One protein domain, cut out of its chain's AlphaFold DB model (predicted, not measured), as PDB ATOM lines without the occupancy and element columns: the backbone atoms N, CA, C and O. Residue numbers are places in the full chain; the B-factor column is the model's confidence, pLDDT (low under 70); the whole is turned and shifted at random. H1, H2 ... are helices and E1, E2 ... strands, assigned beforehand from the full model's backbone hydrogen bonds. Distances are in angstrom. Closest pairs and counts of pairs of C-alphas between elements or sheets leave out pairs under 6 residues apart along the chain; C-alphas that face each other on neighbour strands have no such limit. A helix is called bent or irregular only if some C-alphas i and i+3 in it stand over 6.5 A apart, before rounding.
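Overview. This is residues 5 to 146 of the 157 residues of the protein "Transcriptional regulator" of Lactobacillus crispatus (UniProt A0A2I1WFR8). Two small strand hairpins lie on different sides of H3, the helix in the middle: E1 and E2 reach away from it, while E3 and E4 pack on it. H4 and H5 cross H3, H2 packs on it at a steep tilt, and H1 lies far out at one end of the long axis. The printed part has 142 residues, in the order H1 H2 E1 E2 H3 H4 H5 E3 E4, with both sheets antiparallel and the class mixed, helices and strands. It is compact, with a radius of gyration of the C-alphas of 16.5 A, and spans 51 by 33 by 29 A.

Along the chain. Strands E1, residues 52 to 56, and E2, 60 to 64, measure 12.3 and 13.1 A; C-alpha 52 is at (37.861, -4.911, 21.909). H3, residues 76 to 92, measures 24.4 A. H1 is residues 17 to 25, H2 35 to 45, H4 99 to 105, and H5 110 to 125, 23.7 A. E3 is residues 129 to 131 and E4 143 to 145, ending at (21.952, -6.523, 21.649).

Arrangement. In hairpin E1 and E2, N 54 and O 62 are 2.9 A apart, within hydrogen-bond range. The closest C-alphas of E1 and H3, Glu 52 and Glu 81, are 7.4 A apart. H3, the hub, touches H5 about perpendicular at 89 degrees, closest C-alphas Asn 80 and Ser 123, 4.8 A. H3 and H4 only just touch, with 3 pairs of C-alphas within 8 A. Ser 88 of H3 and Pro 145 of E4 have C-alphas 5.3 A apart; in hairpin E3 and E4, N 130 and O 144 are 2.9 A apart. Every O i to N i+4 pair is within hydrogen-bond range in H1, H2, H3 and H4; H5 has 10 of 12, and is irregular: C-alphas 111 and 114 are 7.4 A apart. H1 touches no helix.

Size, cuts and confidence. The C-alphas farthest apart, Glu 18 and Lys 111, are 52.2 A apart. The printed part has no cut; the links E2 to H3 and E3 to E4 are long. No printed residue is under 70 in pLDDT.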
ATOM      1  N   LEU A   5      31.580 -11.525  20.422       89.38
ATOM      2  CA  LEU A   5      30.398 -10.751  20.798       89.38
ATOM      3  C   LEU A   5      29.462 -11.543  21.735       89.38
ATOM      4  O   LEU A   5      28.761 -10.973  22.560       89.38
ATOM      5  N   ARG A   6      29.526 -12.876  21.693       89.69
ATOM      6  CA  ARG A   6      28.702 -13.789  22.493       89.69
ATOM      7  C   ARG A   6      29.319 -14.171  23.846       89.69
ATOM      8  O   ARG A   6      28.907 -15.139  24.480       89.69
ATOM      9  N   PHE A   7      30.365 -13.470  24.286       88.44
ATOM     10  CA  PHE A   7      31.044 -13.802  25.544       88.44
ATOM     11  C   PHE A   7      30.210 -13.467  26.791       88.44
ATOM     12  O   PHE A   7      30.386 -14.140  27.799       88.44
ATOM     13  N   LEU A   8      29.314 -12.473  26.719       86.62
ATOM     14  CA  LEU A   8      28.429 -12.090  27.832       86.62
ATOM     15  C   LEU A   8      27.226 -13.028  28.010       86.62
ATOM     16  O   LEU A   8      26.724 -13.166  29.121       86.62
ATOM     17  N   ASP A   9      26.721 -13.636  26.933       83.06
ATOM     18  CA  ASP A   9      25.452 -14.375  26.968       83.06
ATOM     19  C   ASP A   9      25.622 -15.900  26.980       83.06
ATOM     20  O   ASP A   9      24.714 -16.625  27.391       83.06
ATOM     21  N   VAL A  10      26.779 -16.410  26.547       82.94
ATOM     22  CA  VAL A  10      27.033 -17.851  26.479       82.94
ATOM     23  C   VAL A  10      27.849 -18.310  27.692       82.94
ATOM     24  O   VAL A  10      28.934 -17.779  27.934       82.94
ATOM     25  N   PRO A  11      27.409 -19.361  28.416       80.69
ATOM     26  CA  PRO A  11      28.203 -19.957  29.484       80.69
ATOM     27  C   PRO A  11      29.618 -20.319  29.004       80.69
ATOM     28  O   PRO A  11      29.774 -20.936  27.940       80.69
ATOM     29  N   PRO A  12      30.671 -19.991  29.772       79.69
ATOM     30  CA  PRO A  12      32.034 -20.212  29.320       79.69
ATOM     31  C   PRO A  12      32.317 -21.709  29.198       79.69
ATOM     32  O   PRO A  12      32.114 -22.492  30.130       79.69
ATOM     33  N   ARG A  13      32.893 -22.115  28.067       83.94
ATOM     34  CA  ARG A  13      33.462 -23.456  27.916       83.94
ATOM     35  C   ARG A  13      34.980 -23.373  27.913       83.94
ATOM     36  O   ARG A  13      35.595 -23.001  26.915       83.94
ATOM     37  N   SER A  14      35.583 -23.746  29.040       86.75
ATOM     38  CA  SER A  14      37.040 -23.755  29.194       86.75
ATOM     39  C   SER A  14      37.694 -24.759  28.245       86.75
ATOM     40  O   SER A  14      37.302 -25.924  28.194       86.75
ATOM     41  N   ARG A  15      38.740 -24.324  27.531       87.25
ATOM     42  CA  ARG A  15      39.554 -25.203  26.673       87.25
ATOM     43  C   ARG A  15      40.318 -26.257  27.484       87.25
ATOM     44  O   ARG A  15      40.495 -27.368  27.001       87.25
ATOM     45  N   ASN A  16      40.763 -25.908  28.694       92.06
ATOM     46  CA  ASN A  16      41.365 -26.834  29.655       92.06
ATOM     47  C   ASN A  16      40.550 -26.815  30.966       92.06
ATOM     48  O   ASN A  16      40.757 -25.922  31.794       92.06
ATOM     49  N   PRO A  17      39.608 -27.759  31.149       91.25
ATOM     50  CA  PRO A  17      38.758 -27.814  32.337       91.25
ATOM     51  C   PRO A  17      39.525 -28.068  33.640       91.25
ATOM     52  O   PRO A  17      39.150 -27.528  34.677       91.25
ATOM     53  N   GLU A  18      40.604 -28.856  33.606       94.75
ATOM     54  CA  GLU A  18      41.401 -29.176  34.800       94.75
ATOM     55  C   GLU A  18      42.134 -27.943  35.335       94.75
ATOM     56  O   GLU A  18      42.097 -27.660  36.537       94.75
ATOM     57  N   LEU A  19      42.740 -27.164  34.431       94.31
ATOM     58  CA  LEU A  19      43.385 -25.901  34.786       94.31
ATOM     59  C   LEU A  19      42.361 -24.896  35.325       94.31
ATOM     60  O   LEU A  19      42.587 -24.313  36.383       94.31
ATOM     61  N   ALA A  20      41.221 -24.733  34.648       91.19
ATOM     62  CA  ALA A  20      40.162 -23.826  35.092       91.19
ATOM     63  C   ALA A  20      39.624 -24.200  36.486       91.19
ATOM     64  O   ALA A  20      39.469 -23.337  37.347       91.19
ATOM     65  N   ASN A  21      39.409 -25.494  36.745       91.19
ATOM     66  CA  ASN A  21      38.998 -25.989  38.060       91.19
ATOM     67  C   ASN A  21      40.055 -25.696  39.137       91.19
ATOM     68  O   ASN A  21      39.721 -25.290  40.246       91.19
ATOM     69  N   THR A  22      41.337 -25.864  38.807       95.12
ATOM     70  CA  THR A  22      42.444 -25.575  39.729       95.12
ATOM     71  C   THR A  22      42.512 -24.084  40.073       95.12
ATOM     72  O   THR A  22      42.556 -23.733  41.250       95.12
ATOM     73  N   LEU A  23      42.427 -23.198  39.074       93.62
ATOM     74  CA  LEU A  23      42.379 -21.744  39.285       93.62
ATOM     75  C   LEU A  23      41.154 -21.320  40.106       93.62
ATOM     76  O   LEU A  23      41.251 -20.421  40.942       93.62
ATOM     77  N   SER A  24      40.020 -21.999  39.916       90.31
ATOM     78  CA  SER A  24      38.807 -21.743  40.689       90.31
ATOM     79  C   SER A  24      38.946 -22.153  42.156       90.31
ATOM     80  O   SER A  24      38.572 -21.382  43.036       90.31
ATOM     81  N   LYS A  25      39.571 -23.303  42.439       93.56
ATOM     82  CA  LYS A  25      39.892 -23.739  43.811       93.56
ATOM     83  C   LYS A  25      40.867 -22.801  44.524       93.56
ATOM     84  O   LYS A  25      40.821 -22.702  45.744       93.56
ATOM     85  N   PHE A  26      41.726 -22.111  43.777       95.56
ATOM     86  CA  PHE A  26      42.614 -21.072  44.307       95.56
ATOM     87  C   PHE A  26      41.981 -19.677  44.355       95.56
ATOM     88  O   PHE A  26      42.676 -18.716  44.668       95.56
ATOM     89  N   HIS A  27      40.686 -19.546  44.054       90.31
ATOM     90  CA  HIS A  27      39.966 -18.269  44.041       90.31
ATOM     91  C   HIS A  27      40.542 -17.220  43.069       90.31
ATOM     92  O   HIS A  27      40.321 -16.026  43.244       90.31
ATOM     93  N   ILE A  28      41.247 -17.659  42.020       91.62
ATOM     94  CA  ILE A  28      41.763 -16.784  40.953       91.62
ATOM     95  C   ILE A  28      40.675 -16.524  39.907       91.62
ATOM     96  O   ILE A  28      40.555 -15.419  39.386       91.62
ATOM     97  N   THR A  29      39.874 -17.545  39.597       88.44
ATOM     98  CA  THR A  29      38.772 -17.452  38.634       88.44
ATOM     99  C   THR A  29      37.460 -17.872  39.265       88.44
ATOM    100  O   THR A  29      37.379 -18.844  40.017       88.44
ATOM    101  N   GLU A  30      36.393 -17.199  38.881       83.12
ATOM    102  CA  GLU A  30      35.039 -17.611  39.218       83.12
ATOM    103  C   GLU A  30      34.498 -18.651  38.232       83.12
ATOM    104  O   GLU A  30      34.765 -18.603  37.033       83.12
ATOM    105  N   SER A  31      33.709 -19.599  38.734       72.81
ATOM    106  CA  SER A  31      33.175 -20.707  37.930       72.81
ATOM    107  C   SER A  31      31.975 -20.298  37.062       72.81
ATOM    108  O   SER A  31      31.604 -21.029  36.150       72.81
ATOM    109  N   ARG A  32      31.360 -19.139  37.351       74.88
ATOM    110  CA  ARG A  32      30.122 -18.659  36.711       74.88
ATOM    111  C   ARG A  32      30.351 -18.026  35.336       74.88
ATOM    112  O   ARG A  32      29.409 -17.931  34.562       74.88
ATOM    113  N   GLY A  33      31.581 -17.615  35.023       77.88
ATOM    114  CA  GLY A  33      31.903 -17.000  33.734       77.88
ATOM    115  C   GLY A  33      31.677 -15.502  33.625       77.88
ATOM    116  O   GLY A  33      31.888 -14.957  32.553       77.88
ATOM    117  N   THR A  34      31.348 -14.824  34.721       86.19
ATOM    118  CA  THR A  34      31.030 -13.386  34.735       86.19
ATOM    119  C   THR A  34      32.257 -12.474  34.643       86.19
ATOM    120  O   THR A  34      32.176 -11.274  34.895       86.19
ATOM    121  N   GLY A  35      33.435 -13.032  34.344       89.19
ATOM    122  CA  GLY A  35      34.684 -12.275  34.313       89.19
ATOM    123  C   GLY A  35      34.661 -11.181  33.247       89.19
ATOM    124  O   GLY A  35      35.128 -10.075  33.503       89.19
ATOM    125  N   ILE A  36      34.074 -11.463  32.080       89.31
ATOM    126  CA  ILE A  36      33.926 -10.466  31.018       89.31
ATOM    127  C   ILE A  36      32.907  -9.387  31.397       89.31
ATOM    128  O   ILE A  36      33.184  -8.209  31.199       89.31
ATOM    129  N   ASP A  37      31.799  -9.763  32.038       90.25
ATOM    130  CA  ASP A  37      30.767  -8.847  32.534       90.25
ATOM    131  C   ASP A  37      31.384  -7.819  33.483       90.25
ATOM    132  O   ASP A  37      31.149  -6.620  33.357       90.25
ATOM    133  N   LYS A  38      32.249  -8.283  34.393       91.81
ATOM    134  CA  LYS A  38      32.973  -7.421  35.331       91.81
ATOM    135  C   LYS A  38      33.972  -6.506  34.640       91.81
ATOM    136  O   LYS A  38      34.135  -5.373  35.085       91.81
ATOM    137  N   VAL A  39      34.643  -6.975  33.586       92.88
ATOM    138  CA  VAL A  39      35.548  -6.131  32.793       92.88
ATOM    139  C   VAL A  39      34.756  -5.015  32.119       92.88
ATOM    140  O   VAL A  39      35.114  -3.856  32.297       92.88
ATOM    141  N   VAL A  40      33.664  -5.339  31.420       93.19
ATOM    142  CA  VAL A  40      32.814  -4.337  30.752       93.19
ATOM    143  C   VAL A  40      32.256  -3.344  31.773       93.19
ATOM    144  O   VAL A  40      32.439  -2.143  31.606       93.19
ATOM    145  N   TYR A  41      31.697  -3.834  32.884       93.56
ATOM    146  CA  TYR A  41      31.189  -2.989  33.966       93.56
ATOM    147  C   TYR A  41      32.263  -2.051  34.536       93.56
ATOM    148  O   TYR A  41      32.023  -0.861  34.718       93.56
ATOM    149  N   SER A  42      33.475  -2.563  34.780       94.06
ATOM    150  CA  SER A  42      34.572  -1.751  35.327       94.06
ATOM    151  C   SER A  42      35.036  -0.666  34.353       94.06
ATOM    152  O   SER A  42      35.420   0.416  34.790       94.06
ATOM    153  N   LEU A  43      35.009  -0.942  33.045       92.38
ATOM    154  CA  LEU A  43      35.343   0.047  32.020       92.38
ATOM    155  C   LEU A  43      34.271   1.139  31.929       92.38
ATOM    156  O   LEU A  43      34.623   2.313  31.858       92.38
ATOM    157  N   GLU A  44      32.987   0.772  31.998       90.50
ATOM    158  CA  GLU A  44      31.875   1.732  32.005       90.50
ATOM    159  C   GLU A  44      31.911   2.658  33.228       90.50
ATOM    160  O   GLU A  44      31.796   3.874  33.074       90.50
ATOM    161  N   GLU A  45      32.131   2.109  34.428       91.56
ATOM    162  CA  GLU A  45      32.251   2.896  35.665       91.56
ATOM    163  C   GLU A  45      33.471   3.829  35.647       91.56
ATOM    164  O   GLU A  45      33.442   4.908  36.234       91.56
ATOM    165  N   ALA A  46      34.541   3.429  34.954       90.12
ATOM    166  CA  ALA A  46      35.731   4.250  34.751       90.12
ATOM    167  C   ALA A  46      35.616   5.216  33.554       90.12
ATOM    168  O   ALA A  46      36.579   5.923  33.265       90.12
ATOM    169  N   HIS A  47      34.477   5.240  32.850       86.44
ATOM    170  CA  HIS A  47      34.255   6.019  31.624       86.44
ATOM    171  C   HIS A  47      35.284   5.753  30.509       86.44
ATOM    172  O   HIS A  47      35.554   6.613  29.668       86.44
ATOM    173  N   LEU A  48      35.850   4.545  30.481       87.00
ATOM    174  CA  LEU A  48      36.813   4.123  29.473       87.00
ATOM    175  C   LEU A  48      36.102   3.542  28.242       87.00
ATOM    176  O   LEU A  48      35.000   2.995  28.352       87.00
ATOM    177  N   PRO A  49      36.729   3.608  27.053       84.00
ATOM    178  CA  PRO A  49      36.263   2.855  25.899       84.00
ATOM    179  C   PRO A  49      36.172   1.364  26.237       84.00
ATOM    180  O   PRO A  49      36.980   0.834  27.002       84.00
ATOM    181  N   THR A  50      35.197   0.682  25.641       83.75
ATOM    182  CA  THR A  50      34.984  -0.742  25.906       83.75
ATOM    183  C   THR A  50      36.186  -1.609  25.502       83.75
ATOM    184  O   THR A  50      37.091  -1.193  24.770       83.75
ATOM    185  N   VAL A  51      36.148  -2.866  25.933       90.31
ATOM    186  CA  VAL A  51      37.086  -3.899  25.508       90.31
ATOM    187  C   VAL A  51      36.840  -4.299  24.049       90.31
ATOM    188  O   VAL A  51      35.728  -4.639  23.648       90.31
ATOM    189  N   GLU A  52      37.900  -4.319  23.249       89.56
ATOM    190  CA  GLU A  52      37.861  -4.911  21.909       89.56
ATOM    191  C   GLU A  52      38.360  -6.355  21.997       89.56
ATOM    192  O   GLU A  52      39.445  -6.618  22.524       89.56
ATOM    193  N   ILE A  53      37.577  -7.291  21.458       90.81
ATOM    194  CA  ILE A  53      37.929  -8.711  21.427       90.81
ATOM    195  C   ILE A  53      37.890  -9.200  19.986       90.81
ATOM    196  O   ILE A  53      36.828  -9.318  19.378       90.81
ATOM    197  N   LEU A  54      39.059  -9.541  19.449       88.06
ATOM    198  CA  LEU A  54      39.207 -10.017  18.077       88.06
ATOM    199  C   LEU A  54      39.629 -11.482  18.056       88.06
ATOM    200  O   LEU A  54      40.621 -11.869  18.678       88.06
ATOM    201  N   SER A  55      38.933 -12.289  17.255       86.12
ATOM    202  CA  SER A  55      39.415 -13.620  16.881       86.12
ATOM    203  C   SER A  55      40.402 -13.485  15.722       86.12
ATOM    204  O   SER A  55      40.028 -13.117  14.607       86.12
ATOM    205  N   LYS A  56      41.680 -13.779  15.961       83.81
ATOM    206  CA  LYS A  56      42.715 -13.827  14.921       83.81
ATOM    207  C   LYS A  56      42.755 -15.251  14.360       83.81
ATOM    208  O   LYS A  56      43.524 -16.101  14.807       83.81
ATOM    209  N   GLY A  57      41.867 -15.519  13.402       77.69
ATOM    210  CA  GLY A  57      41.661 -16.861  12.853       77.69
ATOM    211  C   GLY A  57      41.002 -17.797  13.870       77.69
ATOM    212  O   GLY A  57      40.111 -17.383  14.610       77.69
ATOM    213  N   THR A  58      41.434 -19.060  13.901       74.31
ATOM    214  CA  THR A  58      40.903 -20.099  14.807       74.31
ATOM    215  C   THR A  58      41.789 -20.367  16.025       74.31
ATOM    216  O   THR A  58      41.426 -21.176  16.880       74.31
ATOM    217  N   THR A  59      42.957 -19.726  16.108       82.12
ATOM    218  CA  THR A  59      44.029 -20.107  17.041       82.12
ATOM    219  C   THR A  59      44.319 -19.068  18.114       82.12
ATOM    220  O   THR A  59      44.881 -19.432  19.148       82.12
ATOM    221  N   ALA A  60      43.934 -17.807  17.905       86.06
ATOM    222  CA  ALA A  60      44.262 -16.719  18.815       86.06
ATOM    223  C   ALA A  60      43.082 -15.769  19.051       86.06
ATOM    224  O   ALA A  60      42.311 -15.457  18.144       86.06
ATOM    225  N   THR A  61      43.000 -15.266  20.280       89.62
ATOM    226  CA  THR A  61      42.125 -14.160  20.675       89.62
ATOM    227  C   THR A  61      42.998 -13.019  21.151       89.62
ATOM    228  O   THR A  61      43.870 -13.219  21.995       89.62
ATOM    229  N   GLN A  62      42.762 -11.835  20.606       91.31
ATOM    230  CA  GLN A  62      43.369 -10.601  21.076       91.31
ATOM    231  C   GLN A  62      42.321  -9.827  21.868       91.31
ATOM    232  O   GLN A  62      41.206  -9.643  21.385       91.31
ATOM    233  N   VAL A  63      42.697  -9.381  23.063       92.19
ATOM    234  CA  VAL A  63      41.881  -8.516  23.917       92.19
ATOM    235  C   VAL A  63      42.630  -7.200  24.081       92.19
ATOM    236  O   VAL A  63      43.784  -7.210  24.513       92.19
ATOM    237  N   THR A  64      41.996  -6.087  23.718       91.19
ATOM    238  CA  THR A  64      42.583  -4.744  23.797       91.19
ATOM    239  C   THR A  64      41.741  -3.879  24.732       91.19
ATOM    240  O   THR A  64      40.545  -3.702  24.503       91.19
ATOM    241  N   ILE A  65      42.376  -3.308  25.757       90.94
ATOM    242  CA  ILE A  65      41.813  -2.244  26.601       90.94
ATOM    243  C   ILE A  65      42.556  -0.955  26.257       90.94
ATOM    244  O   ILE A  65      43.775  -0.974  26.079       90.94
ATOM    245  N   ARG A  66      41.818   0.146  26.120       86.69
ATOM    246  CA  ARG A  66      42.349   1.451  25.714       86.69
ATOM    247  C   ARG A  66      42.260   2.444  26.867       86.69
ATOM    248  O   ARG A  66      41.490   2.254  27.802       86.69
ATOM    249  N   GLU A  67      43.071   3.491  26.779       88.69
ATOM    250  CA  GLU A  67      42.971   4.647  27.667       88.69
ATOM    251  C   GLU A  67      41.699   5.465  27.404       88.69
ATOM    252  O   GLU A  67      40.992   5.244  26.414       88.69
ATOM    253  N   GLU A  68      41.410   6.407  28.302       86.69
ATOM    254  CA  GLU A  68      40.269   7.302  28.165       86.69
ATOM    255  C   GLU A  68      40.382   8.114  26.874       86.69
ATOM    256  O   GLU A  68      41.425   8.684  26.553       86.69
ATOM    257  N   LYS A  69      39.278   8.178  26.134       88.31
ATOM    258  CA  LYS A  69      39.188   8.937  24.895       88.31
ATOM    259  C   LYS A  69      37.822   9.584  24.812       88.31
ATOM    260  O   LYS A  69      36.805   8.928  25.051       88.31
ATOM    261  N   ALA A  70      37.785  10.864  24.445       90.00
ATOM    262  CA  ALA A  70      36.524  11.581  24.347       90.00
ATOM    263  C   ALA A  70      35.600  10.895  23.329       90.00
ATOM    264  O   ALA A  70      36.032  10.469  22.253       90.00
ATOM    265  N   PHE A  71      34.297  10.842  23.618       91.75
ATOM    266  CA  PHE A  71      33.331  10.184  22.732       91.75
ATOM    267  C   PHE A  71      33.338  10.767  21.306       91.75
ATOM    268  O   PHE A  71      33.070  10.066  20.334       91.75
ATOM    269  N   SER A  72      33.669  12.050  21.132       91.94
ATOM    270  CA  SER A  72      33.884  12.674  19.816       91.94
ATOM    271  C   SER A  72      35.025  12.055  19.020       91.94
ATOM    272  O   SER A  72      34.893  11.911  17.806       91.94
ATOM    273  N   GLU A  73      36.089  11.640  19.689       92.25
ATOM    274  CA  GLU A  73      37.326  11.163  19.077       92.25
ATOM    275  C   GLU A  73      37.285   9.666  18.760       92.25
ATOM    276  O   GLU A  73      38.072   9.191  17.938       92.25
ATOM    277  N   LEU A  74      36.392   8.907  19.405       91.50
ATOM    278  CA  LEU A  74      36.212   7.483  19.125       91.50
ATOM    279  C   LEU A  74      35.891   7.257  17.643       91.50
ATOM    280  O   LEU A  74      35.011   7.918  17.068       91.50
ATOM    281  N   ALA A  75      36.585   6.297  17.035       92.81
ATOM    282  CA  ALA A  75      36.266   5.824  15.698       92.81
ATOM    283  C   ALA A  75      34.849   5.234  15.672       92.81
ATOM    284  O   ALA A  75      34.272   4.871  16.699       92.81
ATOM    285  N   ILE A  76      34.267   5.135  14.479       93.50
ATOM    286  CA  ILE A  76      32.901   4.620  14.332       93.50
ATOM    287  C   ILE A  76      32.772   3.174  14.832       93.50
ATOM    288  O   ILE A  76      31.792   2.842  15.488       93.50
ATOM    289  N   THR A  77      33.797   2.348  14.607       91.69
ATOM    290  CA  THR A  77      33.872   0.973  15.114       91.69
ATOM    291  C   THR A  77      33.958   0.941  16.637       91.69
ATOM    292  O   THR A  77      33.176   0.237  17.260       91.69
ATOM    293  N   GLU A  78      34.811   1.777  17.241       91.81
ATOM    294  CA  GLU A  78      34.943   1.890  18.703       91.81
ATOM    295  C   GLU A  78      33.614   2.306  19.357       91.81
ATOM    296  O   GLU A  78      33.208   1.737  20.371       91.81
ATOM    297  N   LYS A  79      32.894   3.265  18.756       94.06
ATOM    298  CA  LYS A  79      31.551   3.674  19.208       94.06
ATOM    299  C   LYS A  79      30.556   2.523  19.131       94.06
ATOM    300  O   LYS A  79      29.827   2.292  20.090       94.06
ATOM    301  N   ASN A  80      30.535   1.824  18.001       95.31
ATOM    302  CA  ASN A  80      29.605   0.731  17.749       95.31
ATOM    303  C   ASN A  80      29.833  -0.445  18.702       95.31
ATOM    304  O   ASN A  80      28.879  -0.952  19.288       95.31
ATOM    305  N   GLU A  81      31.090  -0.825  18.922       92.62
ATOM    306  CA  GLU A  81      31.458  -1.848  19.901       92.62
ATOM    307  C   GLU A  81      31.108  -1.413  21.324       92.62
ATOM    308  O   GLU A  81      30.574  -2.205  22.095       92.62
ATOM    309  N   SER A  82      31.352  -0.149  21.683       93.56
ATOM    310  CA  SER A  82      31.055   0.322  23.042       93.56
ATOM    311  C   SER A  82      29.553   0.364  23.317       93.56
ATOM    312  O   SER A  82      29.116  -0.059  24.381       93.56
ATOM    313  N   ILE A  83      28.748   0.777  22.335       95.94
ATOM    314  CA  ILE A  83      27.283   0.707  22.412       95.94
ATOM    315  C   ILE A  83      26.803  -0.746  22.486       95.94
ATOM    316  O   ILE A  83      25.865  -1.043  23.223       95.94
ATOM    317  N   TYR A  84      27.433  -1.656  21.742       96.56
ATOM    318  CA  TYR A  84      27.098  -3.075  21.778       96.56
ATOM    319  C   TYR A  84      27.338  -3.707  23.152       96.56
ATOM    320  O   TYR A  84      26.470  -4.417  23.667       96.56
ATOM    321  N   TRP A  85      28.506  -3.455  23.745       95.50
ATOM    322  CA  TRP A  85      28.848  -3.988  25.058       95.50
ATOM    323  C   TRP A  85      27.963  -3.392  26.159       95.50
ATOM    324  O   TRP A  85      27.454  -4.159  26.972       95.50
ATOM    325  N   ASP A  86      27.659  -2.090  26.100       95.50
ATOM    326  CA  ASP A  86      26.707  -1.423  27.007       95.50
ATOM    327  C   ASP A  86      25.290  -2.004  26.872       95.50
ATOM    328  O   ASP A  86      24.624  -2.300  27.867       95.50
ATOM    329  N   ALA A  87      24.834  -2.260  25.638       97.00
ATOM    330  CA  ALA A  87      23.565  -2.942  25.382       97.00
ATOM    331  C   ALA A  87      23.552  -4.354  25.968       97.00
ATOM    332  O   ALA A  87      22.576  -4.748  26.604       97.00
ATOM    333  N   SER A  88      24.628  -5.107  25.753       95.81
ATOM    334  CA  SER A  88      24.761  -6.492  26.197       95.81
ATOM    335  C   SER A  88      24.785  -6.592  27.719       95.81
ATOM    336  O   SER A  88      24.023  -7.376  28.283       95.81
ATOM    337  N   LEU A  89      25.585  -5.754  28.389       94.81
ATOM    338  CA  LEU A  89      25.667  -5.710  29.845       94.81
ATOM    339  C   LEU A  89      24.327  -5.297  30.460       94.81
ATOM    340  O   LEU A  89      23.856  -5.931  31.402       94.81
ATOM    341  N   LYS A  90      23.661  -4.270  29.920       95.50
ATOM    342  CA  LYS A  90      22.326  -3.881  30.398       95.50
ATOM    343  C   LYS A  90      21.302  -4.987  30.176       95.50
ATOM    344  O   LYS A  90      20.532  -5.263  31.089       95.50
ATOM    345  N   TYR A  91      21.330  -5.660  29.029       96.00
ATOM    346  CA  TYR A  91      20.382  -6.728  28.715       96.00
ATOM    347  C   TYR A  91      20.500  -7.928  29.657       96.00
ATOM    348  O   TYR A  91      19.480  -8.395  30.155       96.00
ATOM    349  N   VAL A  92      21.718  -8.395  29.973       92.88
ATOM    350  CA  VAL A  92      21.903  -9.483  30.961       92.88
ATOM    351  C   VAL A  92      21.496  -9.079  32.385       92.88
ATOM    352  O   VAL A  92      21.338  -9.942  33.243       92.88
ATOM    353  N   ASN A  93      21.301  -7.779  32.629       92.94
ATOM    354  CA  ASN A  93      20.769  -7.211  33.867       92.94
ATOM    355  C   ASN A  93      19.302  -6.738  33.720       92.94
ATOM    356  O   ASN A  93      18.876  -5.836  34.440       92.94
ATOM    357  N   ASP A  94      18.541  -7.295  32.768       94.75
ATOM    358  CA  ASP A  94      17.121  -6.994  32.497       94.75
ATOM    359  C   ASP A  94      16.808  -5.527  32.116       94.75
ATOM    360  O   ASP A  94      15.656  -5.068  32.119       94.75
ATOM    361  N   MET A  95      17.834  -4.771  31.727       96.50
ATOM    362  CA  MET A  95      17.752  -3.380  31.289       96.50
ATOM    363  C   MET A  95      17.895  -3.251  29.767       96.50
ATOM    364  O   MET A  95      18.282  -4.173  29.056       96.50
ATOM    365  N   LYS A  96      17.578  -2.062  29.249       97.44
ATOM    366  CA  LYS A  96      17.738  -1.700  27.836       97.44
ATOM    367  C   LYS A  96      18.565  -0.429  27.725       97.44
ATOM    368  O   LYS A  96      18.643   0.365  28.669       97.44
ATOM    369  N   ILE A  97      19.175  -0.215  26.565       97.88
ATOM    370  CA  ILE A  97      19.864   1.043  26.281       97.88
ATOM    371  C   ILE A  97      18.943   2.037  25.591       97.88
ATOM    372  O   ILE A  97      18.053   1.681  24.828       97.88
ATOM    373  N   SER A  98      19.196   3.312  25.831       98.00
ATOM    374  CA  SER A  98      18.556   4.435  25.165       98.00
ATOM    375  C   SER A  98      19.589   5.541  24.991       98.00
ATOM    376  O   SER A  98      20.690   5.487  25.544       98.00
ATOM    377  N   ASN A  99      19.245   6.590  24.246       97.25
ATOM    378  CA  ASN A  99      20.145   7.732  24.091       97.25
ATOM    379  C   ASN A  99      20.555   8.330  25.451       97.25
ATOM    380  O   ASN A  99      21.717   8.678  25.645       97.25
ATOM    381  N   SER A 100      19.623   8.433  26.404       96.62
ATOM    382  CA  SER A 100      19.927   8.973  27.730       96.62
ATOM    383  C   SER A 100      20.830   8.048  28.545       96.62
ATOM    384  O   SER A 100      21.726   8.553  29.217       96.62
ATOM    385  N   SER A 101      20.636   6.725  28.480       95.75
ATOM    386  CA  SER A 101      21.487   5.796  29.232       95.75
ATOM    387  C   SER A 101      22.898   5.708  28.654       95.75
ATOM    388  O   SER A 101      23.845   5.720  29.429       95.75
ATOM    389  N   ILE A 102      23.055   5.745  27.326       95.38
ATOM    390  CA  ILE A 102      24.374   5.802  26.673       95.38
ATOM    391  C   ILE A 102      25.104   7.096  27.036       95.38
ATOM    392  O   ILE A 102      26.281   7.076  27.385       95.38
ATOM    393  N   ARG A 103      24.405   8.239  27.016       95.12
ATOM    394  CA  ARG A 103      25.006   9.505  27.456       95.12
ATOM    395  C   ARG A 103      25.492   9.434  28.896       95.12
ATOM    396  O   ARG A 103      26.553   9.967  29.182       95.12
ATOM    397  N   LYS A 104      24.759   8.759  29.781       93.00
ATOM    398  CA  LYS A 104      25.208   8.541  31.157       93.00
ATOM    399  C   LYS A 104      26.481   7.683  31.205       93.00
ATOM    400  O   LYS A 104      27.414   8.084  31.889       93.00
ATOM    401  N   THR A 105      26.532   6.574  30.459       90.75
ATOM    402  CA  THR A 105      27.703   5.676  30.400       90.75
ATOM    403  C   THR A 105      28.978   6.423  29.978       90.75
ATOM    404  O   THR A 105      30.003   6.322  30.644       90.75
ATOM    405  N   PHE A 106      28.905   7.257  28.933       90.00
ATOM    406  CA  PHE A 106      30.056   8.022  28.414       90.00
ATOM    407  C   PHE A 106      30.226   9.421  29.030       90.00
ATOM    408  O   PHE A 106      30.933  10.250  28.460       90.00
ATOM    409  N   ASN A 107      29.551   9.720  30.146       92.06
ATOM    410  CA  ASN A 107      29.614  11.022  30.821       92.06
ATOM    411  C   ASN A 107      29.326  12.237  29.894       92.06
ATOM    412  O   ASN A 107      30.025  13.249  29.896       92.06
ATOM    413  N   LEU A 108      28.279  12.133  29.068       94.38
ATOM    414  CA  LEU A 108      27.881  13.121  28.058       94.38
ATOM    415  C   LEU A 108      26.672  13.963  28.484       94.38
ATOM    416  O   LEU A 108      25.765  13.524  29.196       94.38
ATOM    417  N   SER A 109      26.597  15.183  27.953       95.69
ATOM    418  CA  SER A 109      25.549  16.152  28.275       95.69
ATOM    419  C   SER A 109      24.325  16.041  27.355       95.69
ATOM    420  O   SER A 109      24.322  15.340  26.345       95.69
ATOM    421  N   ASN A 110      23.251  16.787  27.646       94.44
ATOM    422  CA  ASN A 110      22.089  16.887  26.742       94.44
ATOM    423  C   ASN A 110      22.428  17.474  25.361       94.44
ATOM    424  O   ASN A 110      21.698  17.219  24.405       94.44
ATOM    425  N   LYS A 111      23.529  18.227  25.236       95.88
ATOM    426  CA  LYS A 111      23.967  18.802  23.956       95.88
ATOM    427  C   LYS A 111      24.465  17.722  22.989       95.88
ATOM    428  O   LYS A 111      24.324  17.874  21.778       95.88
ATOM    429  N   ASP A 112      24.933  16.598  23.524       96.25
ATOM    430  CA  ASP A 112      25.530  15.495  22.765       96.25
ATOM    431  C   ASP A 112      24.486  14.481  22.269       96.25
ATOM    432  O   ASP A 112      24.813  13.506  21.592       96.25
ATOM    433  N   ALA A 113      23.198  14.718  22.555       95.81
ATOM    434  CA  ALA A 113      22.103  13.822  22.182       95.81
ATOM    435  C   ALA A 113      22.086  13.501  20.680       95.81
ATOM    436  O   ALA A 113      21.874  12.352  20.301       95.81
ATOM    437  N   SER A 114      22.361  14.488  19.821       96.25
ATOM    438  CA  SER A 114      22.423  14.283  18.367       96.25
ATOM    439  C   SER A 114      23.573  13.356  17.960       96.25
ATOM    440  O   SER A 114      23.391  12.466  17.129       96.25
ATOM    441  N   GLN A 115      24.747  13.515  18.577       96.31
ATOM    442  CA  GLN A 115      25.913  12.679  18.299       96.31
ATOM    443  C   GLN A 115      25.678  11.229  18.733       96.31
ATOM    444  O   GLN A 115      25.979  10.311  17.972       96.31
ATOM    445  N   VAL A 116      25.091  11.022  19.913       96.88
ATOM    446  CA  VAL A 116      24.748   9.679  20.397       96.88
ATOM    447  C   VAL A 116      23.696   9.019  19.510       96.88
ATOM    448  O   VAL A 116      23.854   7.858  19.155       96.88
ATOM    449  N   SER A 117      22.675   9.752  19.055       96.75
ATOM    450  CA  SER A 117      21.685   9.203  18.116       96.75
ATOM    451  C   SER A 117      22.315   8.733  16.803       96.75
ATOM    452  O   SER A 117      21.914   7.698  16.278       96.75
ATOM    453  N   LYS A 118      23.324   9.449  16.285       97.31
ATOM    454  CA  LYS A 118      24.077   9.015  15.095       97.31
ATOM    455  C   LYS A 118      24.906   7.757  15.364       97.31
ATOM    456  O   LYS A 118      24.962   6.884  14.507       97.31
ATOM    457  N   ALA A 119      25.524   7.655  16.541       97.62
ATOM    458  CA  ALA A 119      26.281   6.465  16.927       97.62
ATOM    459  C   ALA A 119      25.367   5.234  17.062       97.62
ATOM    460  O   ALA A 119      25.666   4.195  16.488       97.62
ATOM    461  N   ILE A 120      24.204   5.381  17.709       98.00
ATOM    462  CA  ILE A 120      23.173   4.333  17.783       98.00
ATOM    463  C   ILE A 120      22.725   3.911  16.379       98.00
ATOM    464  O   ILE A 120      22.634   2.719  16.101       98.00
ATOM    465  N   ALA A 121      22.463   4.872  15.485       98.06
ATOM    466  CA  ALA A 121      22.093   4.572  14.102       98.06
ATOM    467  C   ALA A 121      23.176   3.749  13.389       98.06
ATOM    468  O   ALA A 121      22.860   2.737  12.773       98.06
ATOM    469  N   SER A 122      24.451   4.108  13.559       98.25
ATOM    470  CA  SER A 122      25.557   3.321  13.008       98.25
ATOM    471  C   SER A 122      25.644   1.915  13.612       98.25
ATOM    472  O   SER A 122      25.925   0.959  12.896       98.25
ATOM    473  N   SER A 123      25.360   1.757  14.907       98.12
ATOM    474  CA  SER A 123      25.355   0.443  15.566       98.12
ATOM    475  C   SER A 123      24.205  -0.451  15.083       98.12
ATOM    476  O   SER A 123      24.372  -1.668  14.992       98.12
ATOM    477  N   LEU A 124      23.052   0.145  14.751       98.12
ATOM    478  CA  LEU A 124      21.931  -0.543  14.099       98.12
ATOM    479  C   LEU A 124      22.302  -0.983  12.680       98.12
ATOM    480  O   LEU A 124      22.054  -2.128  12.314       98.12
ATOM    481  N   GLU A 125      22.922  -0.098  11.894       98.06
ATOM    482  CA  GLU A 125      23.405  -0.406  10.537       98.06
ATOM    483  C   GLU A 125      24.478  -1.505  10.540       98.06
ATOM    484  O   GLU A 125      24.537  -2.316   9.620       98.06
ATOM    485  N   ALA A 126      25.296  -1.566  11.594       97.38
ATOM    486  CA  ALA A 126      26.285  -2.617  11.812       97.38
ATOM    487  C   ALA A 126      25.690  -3.931  12.359       97.38
ATOM    488  O   ALA A 126      26.443  -4.867  12.615       97.38
ATOM    489  N   TYR A 127      24.368  -4.014  12.554       97.06
ATOM    490  CA  TYR A 127      23.657  -5.182  13.096       97.06
ATOM    491  C   TYR A 127      24.128  -5.643  14.485       97.06
ATOM    492  O   TYR A 127      23.952  -6.804  14.848       97.06
ATOM    493  N   LEU A 128      24.702  -4.744  15.287       97.25
ATOM    494  CA  LEU A 128      25.156  -5.073  16.643       97.25
ATOM    495  C   LEU A 128      24.026  -4.968  17.669       97.25
ATOM    496  O   LEU A 128      23.958  -5.741  18.624       97.25
ATOM    497  N   ILE A 129      23.117  -4.021  17.466       98.25
ATOM    498  CA  ILE A 129      21.953  -3.799  18.323       98.25
ATOM    499  C   ILE A 129      20.676  -3.829  17.491       98.25
ATOM    500  O   ILE A 129      20.708  -3.699  16.267       98.25
ATOM    501  N   LYS A 130      19.535  -3.961  18.162       97.88
ATOM    502  CA  LYS A 130      18.210  -3.850  17.548       97.88
ATOM    503  C   LYS A 130      17.220  -3.154  18.484       97.88
ATOM    504  O   LYS A 130      17.447  -3.146  19.696       97.88
ATOM    505  N   PRO A 131      16.134  -2.558  17.962       97.56
ATOM    506  CA  PRO A 131      15.084  -1.992  18.801       97.56
ATOM    507  C   PRO A 131      14.449  -3.068  19.686       97.56
ATOM    508  O   PRO A 131      14.148  -4.160  19.204       97.56
ATOM    509  N   TYR A 132      14.214  -2.748  20.958       97.25
ATOM    510  CA  TYR A 132      13.431  -3.606  21.850       97.25
ATOM    511  C   TYR A 132      11.954  -3.627  21.439       97.25
ATOM    512  O   TYR A 132      11.337  -4.687  21.398       97.25
ATOM    513  N   ASP A 133      11.410  -2.458  21.089       95.69
ATOM    514  CA  ASP A 133      10.077  -2.292  20.517       95.69
ATOM    515  C   ASP A 133      10.164  -1.476  19.222       95.69
ATOM    516  O   ASP A 133      10.389  -0.265  19.240       95.69
ATOM    517  N   LYS A 134       9.943  -2.136  18.080       93.25
ATOM    518  CA  LYS A 134       9.970  -1.483  16.760       93.25
ATOM    519  C   LYS A 134       8.851  -0.455  16.546       93.25
ATOM    520  O   LYS A 134       8.967   0.381  15.652       93.25
ATOM    521  N   ASN A 135       7.777  -0.522  17.333       93.50
ATOM    522  CA  ASN A 135       6.622   0.370  17.233       93.50
ATOM    523  C   ASN A 135       6.720   1.568  18.190       93.50
ATOM    524  O   ASN A 135       5.866   2.460  18.145       93.50
ATOM    525  N   ALA A 136       7.742   1.611  19.050       92.94
ATOM    526  CA  ALA A 136       7.936   2.708  19.979       92.94
ATOM    527  C   ALA A 136       8.129   4.039  19.236       92.94
ATOM    528  O   ALA A 136       8.743   4.130  18.169       92.94
ATOM    529  N   SER A 137       7.627   5.126  19.822       91.56
ATOM    530  CA  SER A 137       7.927   6.460  19.296       91.56
ATOM    531  C   SER A 137       9.414   6.787  19.476       91.56
ATOM    532  O   SER A 137      10.055   6.307  20.408       91.56
ATOM    533  N   LYS A 138       9.950   7.702  18.659       86.94
ATOM    534  CA  LYS A 138      11.364   8.130  18.728       86.94
ATOM    535  C   LYS A 138      11.830   8.544  20.133       86.94
ATOM    536  O   LYS A 138      13.005   8.400  20.443       86.94
ATOM    537  N   ARG A 139      10.928   9.074  20.971       87.12
ATOM    538  CA  ARG A 139      11.240   9.513  22.343       87.12
ATOM    539  C   ARG A 139      11.472   8.347  23.308       87.12
ATOM    540  O   ARG A 139      12.241   8.507  24.249       87.12
ATOM    541  N   TYR A 140      10.804   7.221  23.082       91.56
ATOM    542  CA  TYR A 140      10.838   6.034  23.942       91.56
ATOM    543  C   TYR A 140      11.569   4.870  23.270       91.56
ATOM    544  O   TYR A 140      11.340   3.718  23.616       91.56
ATOM    545  N   MET A 141      12.403   5.165  22.271       96.12
ATOM    546  CA  MET A 141      13.134   4.131  21.563       96.12
ATOM    547  C   MET A 141      14.238   3.574  22.462       96.12
ATOM    548  O   MET A 141      15.112   4.314  22.928       96.12
ATOM    549  N   GLU A 142      14.180   2.269  22.677       97.81
ATOM    550  CA  GLU A 142      15.148   1.502  23.448       97.81
ATOM    551  C   GLU A 142      15.724   0.390  22.581       97.81
ATOM    552  O   GLU A 142      15.070  -0.104  21.656       97.81
ATOM    553  N   TYR A 143      16.951  -0.012  22.885       98.50
ATOM    554  CA  TYR A 143      17.688  -0.997  22.114       98.50
ATOM    555  C   TYR A 143      18.271  -2.075  23.019       98.50
ATOM    556  O   TYR A 143      18.537  -1.866  24.205       98.50
ATOM    557  N   ILE A 144      18.454  -3.236  22.415       98.06
ATOM    558  CA  ILE A 144      18.999  -4.456  23.002       98.06
ATOM    559  C   ILE A 144      20.088  -4.995  22.064       98.06
ATOM    560  O   ILE A 144      20.108  -4.616  20.886       98.06
ATOM    561  N   PRO A 145      21.002  -5.857  22.535       97.62
ATOM    562  CA  PRO A 145      21.952  -6.523  21.649       97.62
ATOM    563  C   PRO A 145      21.217  -7.350  20.586       97.62
ATOM    564  O   PRO A 145      20.076  -7.775  20.789       97.62
ATOM    565  N   TYR A 146      21.867  -7.610  19.450       96.44
ATOM    566  CA  TYR A 146      21.252  -8.323  18.319       96.44
ATOM    567  C   TYR A 146      20.631  -9.677  18.700       96.44
ATOM    568  O   TYR A 146      19.605 -10.076  18.139       96.44
TER     569      TYR A 146